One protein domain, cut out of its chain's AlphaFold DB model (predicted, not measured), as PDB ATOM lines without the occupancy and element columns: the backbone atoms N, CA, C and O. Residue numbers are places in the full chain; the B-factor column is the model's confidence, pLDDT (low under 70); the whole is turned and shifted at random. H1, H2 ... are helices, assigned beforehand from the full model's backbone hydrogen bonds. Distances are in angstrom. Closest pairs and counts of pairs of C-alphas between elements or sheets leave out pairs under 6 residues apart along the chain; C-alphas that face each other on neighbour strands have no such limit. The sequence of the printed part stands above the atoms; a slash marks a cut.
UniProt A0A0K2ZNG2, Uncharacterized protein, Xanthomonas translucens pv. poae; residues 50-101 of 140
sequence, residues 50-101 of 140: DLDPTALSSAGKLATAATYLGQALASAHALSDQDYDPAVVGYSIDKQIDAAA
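Overview. This is residues 50 to 101 of the 140 residues of an uncharacterized protein of Xanthomonas translucens pv. poae (UniProt A0A0K2ZNG2). The model is a loose L: one long helix, H1, makes most of the length, and a short helix, H2, meets its last residues near a corner, after a loop, residues 80 to 92. Residues 50 to 58 make a tail at the other end of H1, and residues 95 to 101 stick out. The printed part has 52 residues with two named helices, H1 then H2, and no named strand; it is all helix and extended, radius of gyration of the C-alphas 15.5 A, spans 43 by 26 by 10 A.

Arrangement. H1, residues 59 to 79, and H2, residues 93 to 100, are close but not clearly touching; look at their closest C-alphas, Ala 78 and Asp 94, 7.2 A apart. Their lines are about perpendicular, at 74 degrees. In both helices every O i to N i+4 pair is within hydrogen-bond range.

Along the chain. Find C-alpha 59 at (170.042, 107.559, 131.707); from there H1 runs 30.0 A to C-alpha 79. H2 runs 10.5 A from C-alpha 93 to C-alpha 100 at (171.917, 112.802, 100.387).

Size, cuts and confidence. The C-alphas farthest apart, Ser 58 and Ala 87, are 44.1 A apart. The 13-residue link is long, the printed part has no cut, and no printed residue is under 70 in pLDDT.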
ATOM      1  N   ASP A  50     168.590 128.220 132.994       89.62
ATOM      2  CA  ASP A  50     169.520 127.330 132.310       89.62
ATOM      3  C   ASP A  50     169.232 125.868 132.678       89.62
ATOM      4  O   ASP A  50     168.752 125.553 133.770       89.62
ATOM      5  N   LEU A  51     169.569 124.944 131.774       89.19
ATOM      6  CA  LEU A  51     169.508 123.515 132.071       89.19
ATOM      7  C   LEU A  51     170.544 123.172 133.145       89.19
ATOM      8  O   LEU A  51     171.741 123.204 132.871       89.19
ATOM      9  N   ASP A  52     170.086 122.763 134.329       92.81
ATOM     10  CA  ASP A  52     170.947 122.196 135.367       92.81
ATOM     11  C   ASP A  52     171.456 120.805 134.932       92.81
ATOM     12  O   ASP A  52     170.675 119.843 134.899       92.81
ATOM     13  N   PRO A  53     172.759 120.635 134.634       91.44
ATOM     14  CA  PRO A  53     173.289 119.346 134.199       91.44
ATOM     15  C   PRO A  53     173.181 118.272 135.286       91.44
ATOM     16  O   PRO A  53     173.099 117.084 134.971       91.44
ATOM     17  N   THR A  54     173.142 118.658 136.567       95.62
ATOM     18  CA  THR A  54     172.998 117.715 137.685       95.62
ATOM     19  C   THR A  54     171.598 117.095 137.738       95.62
ATOM     20  O   THR A  54     171.430 115.973 138.229       95.62
ATOM     21  N   ALA A  55     170.598 117.754 137.137       94.69
ATOM     22  CA  ALA A  55     169.251 117.216 136.984       94.69
ATOM     23  C   ALA A  55     169.206 115.999 136.042       94.69
ATOM     24  O   ALA A  55     168.302 115.164 136.176       94.69
ATOM     25  N   LEU A  56     170.201 115.824 135.159       95.69
ATOM     26  CA  LEU A  56     170.382 114.660 134.273       95.69
ATOM     27  C   LEU A  56     170.926 113.433 135.032       95.69
ATOM     28  O   LEU A  56     171.796 112.701 134.569       95.69
ATOM     29  N   SER A  57     170.373 113.180 136.218       96.69
ATOM     30  CA  SER A  57     170.868 112.228 137.215       96.69
ATOM     31  C   SER A  57     170.649 110.746 136.871       96.69
ATOM     32  O   SER A  57     170.879 109.878 137.712       96.69
ATOM     33  N   SER A  58     170.114 110.427 135.691       97.38
ATOM     34  CA  SER A  58     169.914 109.051 135.229       97.38
ATOM     35  C   SER A  58     169.848 108.980 133.705       97.38
ATOM     36  O   SER A  58     169.466 109.945 133.041       97.38
ATOM     37  N   ALA A  59     170.142 107.801 133.147       96.00
ATOM     38  CA  ALA A  59     170.042 107.559 131.707       96.00
ATOM     39  C   ALA A  59     168.634 107.847 131.154       96.00
ATOM     40  O   ALA A  59     168.501 108.389 130.061       96.00
ATOM     41  N   GLY A  60     167.583 107.537 131.924       97.88
ATOM     42  CA  GLY A  60     166.200 107.836 131.541       97.88
ATOM     43  C   GLY A  60     165.934 109.338 131.425       97.88
ATOM     44  O   GLY A  60     165.388 109.780 130.419       97.88
ATOM     45  N   LYS A  61     166.384 110.138 132.404       96.75
ATOM     46  CA  LYS A  61     166.249 111.603 132.350       96.75
ATOM     47  C   LYS A  61     167.038 112.207 131.191       96.75
ATOM     48  O   LYS A  61     166.523 113.080 130.499       96.75
ATOM     49  N   LEU A  62     168.251 111.707 130.951       95.06
ATOM     50  CA  LEU A  62     169.061 112.117 129.807       95.06
ATOM     51  C   LEU A  62     168.353 111.813 128.481       95.06
ATOM     52  O   LEU A  62     168.292 112.681 127.619       95.06
ATOM     53  N   ALA A  63     167.774 110.619 128.326       95.94
ATOM     54  CA  ALA A  63     167.042 110.246 127.118       95.94
ATOM     55  C   ALA A  63     165.821 111.152 126.875       95.94
ATOM     56  O   ALA A  63     165.585 111.586 125.745       95.94
ATOM     57  N   THR A  64     165.076 111.487 127.933       96.06
ATOM     58  CA  THR A  64     163.959 112.438 127.852       96.06
ATOM     59  C   THR A  64     164.437 113.826 127.431       96.06
ATOM     60  O   THR A  64     163.899 114.386 126.477       96.06
ATOM     61  N   ALA A  65     165.473 114.362 128.083       95.50
ATOM     62  CA  ALA A  65     166.029 115.670 127.743       95.50
ATOM     63  C   ALA A  65     166.542 115.709 126.295       95.50
ATOM     64  O   ALA A  65     166.182 116.608 125.540       95.50
ATOM     65  N   ALA A  66     167.305 114.697 125.874       93.88
ATOM     66  CA  ALA A  66     167.816 114.579 124.511       93.88
ATOM     67  C   ALA A  66     166.691 114.530 123.464       93.88
ATOM     68  O   ALA A  66     166.832 115.105 122.388       93.88
ATOM     69  N   THR A  67     165.559 113.894 123.784       96.06
ATOM     70  CA  THR A  67     164.390 113.856 122.894       96.06
ATOM     71  C   THR A  67     163.815 115.255 122.677       96.06
ATOM     72  O   THR A  67     163.651 115.670 121.532       96.06
ATOM     73  N   TYR A  68     163.559 116.006 123.754       96.06
ATOM     74  CA  TYR A  68     163.000 117.357 123.643       96.06
ATOM     75  C   TYR A  68     163.975 118.347 123.007       96.06
ATOM     76  O   TYR A  68     163.581 119.118 122.136       96.06
ATOM     77  N   LEU A  69     165.255 118.291 123.381       94.06
ATOM     78  CA  LEU A  69     166.289 119.135 122.781       94.06
ATOM     79  C   LEU A  69     166.455 118.838 121.288       94.06
ATOM     80  O   LEU A  69     166.552 119.763 120.486       94.06
ATOM     81  N   GLY A  70     166.424 117.559 120.899       93.62
ATOM     82  CA  GLY A  70     166.470 117.154 119.496       93.62
ATOM     83  C   GLY A  70     165.277 117.675 118.694       93.62
ATOM     84  O   GLY A  70     165.460 118.166 117.583       93.62
ATOM     85  N   GLN A  71     164.069 117.622 119.263       95.25
ATOM     86  CA  GLN A  71     162.869 118.185 118.638       95.25
ATOM     87  C   GLN A  71     162.966 119.706 118.487       95.25
ATOM     88  O   GLN A  71     162.746 120.210 117.390       95.25
ATOM     89  N   ALA A  72     163.349 120.423 119.547       93.62
ATOM     90  CA  ALA A  72     163.515 121.874 119.509       93.62
ATOM     91  C   ALA A  72     164.561 122.307 118.467       93.62
ATOM     92  O   ALA A  72     164.306 123.222 117.686       93.62
ATOM     93  N   LEU A  73     165.703 121.614 118.398       92.56
ATOM     94  CA  LEU A  73     166.749 121.886 117.410       92.56
ATOM     95  C   LEU A  73     166.275 121.602 115.977       92.56
ATOM     96  O   LEU A  73     166.518 122.405 115.080       92.56
ATOM     97  N   ALA A  74     165.572 120.486 115.759       90.25
ATOM     98  CA  ALA A  74     165.001 120.163 114.454       90.25
ATOM     99  C   ALA A  74     163.968 121.214 114.013       90.25
ATOM    100  O   ALA A  74     163.979 121.629 112.856       90.25
ATOM    101  N   SER A  75     163.121 121.685 114.934       92.19
ATOM    102  CA  SER A  75     162.181 122.778 114.675       92.19
ATOM    103  C   SER A  75     162.900 124.076 114.322       92.19
ATOM    104  O   SER A  75     162.554 124.689 113.319       92.19
ATOM    105  N   ALA A  76     163.923 124.470 115.085       92.69
ATOM    106  CA  ALA A  76     164.705 125.669 114.796       92.69
ATOM    107  C   ALA A  76     165.350 125.608 113.402       92.69
ATOM    108  O   ALA A  76     165.263 126.576 112.653       92.69
ATOM    109  N   HIS A  77     165.934 124.463 113.023       90.25
ATOM    110  CA  HIS A  77     166.504 124.272 111.686       90.25
ATOM    111  C   HIS A  77     165.459 124.403 110.579       90.25
ATOM    112  O   HIS A  77     165.711 125.122 109.617       90.25
ATOM    113  N   ALA A  78     164.300 123.755 110.730       89.06
ATOM    114  CA  ALA A  78     163.221 123.826 109.747       89.06
ATOM    115  C   ALA A  78     162.654 125.250 109.605       89.06
ATOM    116  O   ALA A  78     162.322 125.673 108.503       89.06
ATOM    117  N   LEU A  79     162.565 126.000 110.709       91.19
ATOM    118  CA  LEU A  79     162.110 127.392 110.700       91.19
ATOM    119  C   LEU A  79     163.120 128.335 110.056       91.19
ATOM    120  O   LEU A  79     162.709 129.271 109.388       91.19
ATOM    121  N   SER A  80     164.419 128.088 110.236       90.81
ATOM    122  CA  SER A  80     165.494 128.955 109.739       90.81
ATOM    123  C   SER A  80     165.983 128.619 108.320       90.81
ATOM    124  O   SER A  80     167.098 128.999 107.956       90.81
ATOM    125  N   ASP A  81     165.200 127.869 107.545       89.50
ATOM    126  CA  ASP A  81     165.592 127.374 106.221       89.50
ATOM    127  C   ASP A  81     165.265 128.377 105.087       89.50
ATOM    128  O   ASP A  81     164.905 129.528 105.337       89.50
ATOM    129  N   GLN A  82     165.383 127.952 103.823       91.62
ATOM    130  CA  GLN A  82     165.069 128.746 102.624       91.62
ATOM    131  C   GLN A  82     163.733 129.498 102.686       91.62
ATOM    132  O   GLN A  82     163.633 130.604 102.152       91.62
ATOM    133  N   ASP A  83     162.719 128.913 103.324       87.81
ATOM    134  CA  ASP A  83     161.381 129.501 103.427       87.81
ATOM    135  C   ASP A  83     161.329 130.716 104.377       87.81
ATOM    136  O   ASP A  83     160.380 131.497 104.313       87.81
ATOM    137  N   TYR A  84     162.351 130.918 105.219       90.50
ATOM    138  CA  TYR A  84     162.472 132.094 106.084       90.50
ATOM    139  C   TYR A  84     163.012 133.319 105.342       90.50
ATOM    140  O   TYR A  84     162.384 134.377 105.333       90.50
ATOM    141  N   ASP A  85     164.194 133.183 104.735       89.62
ATOM    142  CA  ASP A  85     164.835 134.242 103.952       89.62
ATOM    143  C   ASP A  85     165.701 133.632 102.828       89.62
ATOM    144  O   ASP A  85     166.874 133.288 103.051       89.62
ATOM    145  N   PRO A  86     165.171 133.531 101.595       89.50
ATOM    146  CA  PRO A  86     165.891 132.935 100.473       89.50
ATOM    147  C   PRO A  86     167.099 133.766 100.013       89.50
ATOM    148  O   PRO A  86     167.934 133.259  99.259       89.50
ATOM    149  N   ALA A  87     167.229 135.027 100.449       88.25
ATOM    150  CA  ALA A  87     168.418 135.836 100.186       88.25
ATOM    151  C   ALA A  87     169.597 135.455 101.100       88.25
ATOM    152  O   ALA A  87     170.749 135.749 100.771       88.25
ATOM    153  N   VAL A  88     169.331 134.796 102.236       86.81
ATOM    154  CA  VAL A  88     170.357 134.289 103.161       86.81
ATOM    155  C   VAL A  88     170.680 132.822 102.884       86.81
ATOM    156  O   VAL A  88     171.863 132.467 102.849       86.81
ATOM    157  N   VAL A  89     169.659 131.982 102.678       88.50
ATOM    158  CA  VAL A  89     169.805 130.551 102.373       88.50
ATOM    159  C   VAL A  89     168.987 130.217 101.124       88.50
ATOM    160  O   VAL A  89     167.770 130.112 101.163       88.50
ATOM    161  N   GLY A  90     169.660 130.052  99.984       91.38
ATOM    162  CA  GLY A  90     169.001 129.873  98.681       91.38
ATOM    163  C   GLY A  90     168.530 128.448  98.356       91.38
ATOM    164  O   GLY A  90     168.187 128.179  97.206       91.38
ATOM    165  N   TYR A  91     168.569 127.522  99.312       90.00
ATOM    166  CA  TYR A  91     168.214 126.114  99.123       90.00
ATOM    167  C   TYR A  91     167.639 125.538 100.414       90.00
ATOM    168  O   TYR A  91     168.082 125.930 101.487       90.00
ATOM    169  N   SER A  92     166.700 124.596 100.318       90.88
ATOM    170  CA  SER A  92     166.141 123.956 101.511       90.88
ATOM    171  C   SER A  92     167.077 122.854 102.013       90.88
ATOM    172  O   SER A  92     167.373 121.880 101.310       90.88
ATOM    173  N   ILE A  93     167.637 123.072 103.200       88.81
ATOM    174  CA  ILE A  93     168.651 122.218 103.823       88.81
ATOM    175  C   ILE A  93     168.080 120.825 104.081       88.81
ATOM    176  O   ILE A  93     168.757 119.826 103.832       88.81
ATOM    177  N   ASP A  94     166.833 120.742 104.538       86.69
ATOM    178  CA  ASP A  94     166.161 119.478 104.830       86.69
ATOM    179  C   ASP A  94     166.045 118.583 103.583       86.69
ATOM    180  O   ASP A  94     166.397 117.405 103.645       86.69
ATOM    181  N   LYS A  95     165.680 119.143 102.422       90.31
ATOM    182  CA  LYS A  95     165.627 118.410 101.145       90.31
ATOM    183  C   LYS A  95     167.003 117.974 100.668       90.31
ATOM    184  O   LYS A  95     167.120 116.903 100.077       90.31
ATOM    185  N   GLN A  96     168.045 118.777 100.900       92.19
ATOM    186  CA  GLN A  96     169.414 118.364 100.566       92.19
ATOM    187  C   GLN A  96     169.854 117.175 101.425       92.19
ATOM    188  O   GLN A  96     170.446 116.232 100.904       92.19
ATOM    189  N   ILE A  97     169.543 117.197 102.725       89.56
ATOM    190  CA  ILE A  97     169.846 116.089 103.637       89.56
ATOM    191  C   ILE A  97     169.052 114.840 103.242       89.56
ATOM    192  O   ILE A  97     169.641 113.765 103.161       89.56
ATOM    193  N   ASP A  98     167.754 114.973 102.959       89.88
ATOM    194  CA  ASP A  98     166.897 113.857 102.539       89.88
ATOM    195  C   ASP A  98     167.393 113.216 101.233       89.88
ATOM    196  O   ASP A  98     167.497 111.996 101.136       89.88
ATOM    197  N   ALA A  99     167.813 114.032 100.261       92.88
ATOM    198  CA  ALA A  99     168.386 113.547  99.008       92.88
ATOM    199  C   ALA A  99     169.766 112.882  99.178       92.88
ATOM    200  O   ALA A  99     170.103 111.964  98.428       92.88
ATOM    201  N   ALA A 100     170.582 113.345 100.131       93.56
ATOM    202  CA  ALA A 100     171.917 112.802 100.387       93.56
ATOM    203  C   ALA A 100     171.892 111.534 101.260       93.56
ATOM    204  O   ALA A 100     172.750 110.658 101.118       93.56
ATOM    205  N   ALA A 101     170.929 111.424 102.175       93.44
ATOM    206  CA  ALA A 101     170.827 110.312 103.105       93.44
ATOM    207  C   ALA A 101     170.273 109.059 102.410       93.44
ATOM    208  O   ALA A 101     169.078 108.914 102.175       93.44
TER     209      ALA A 101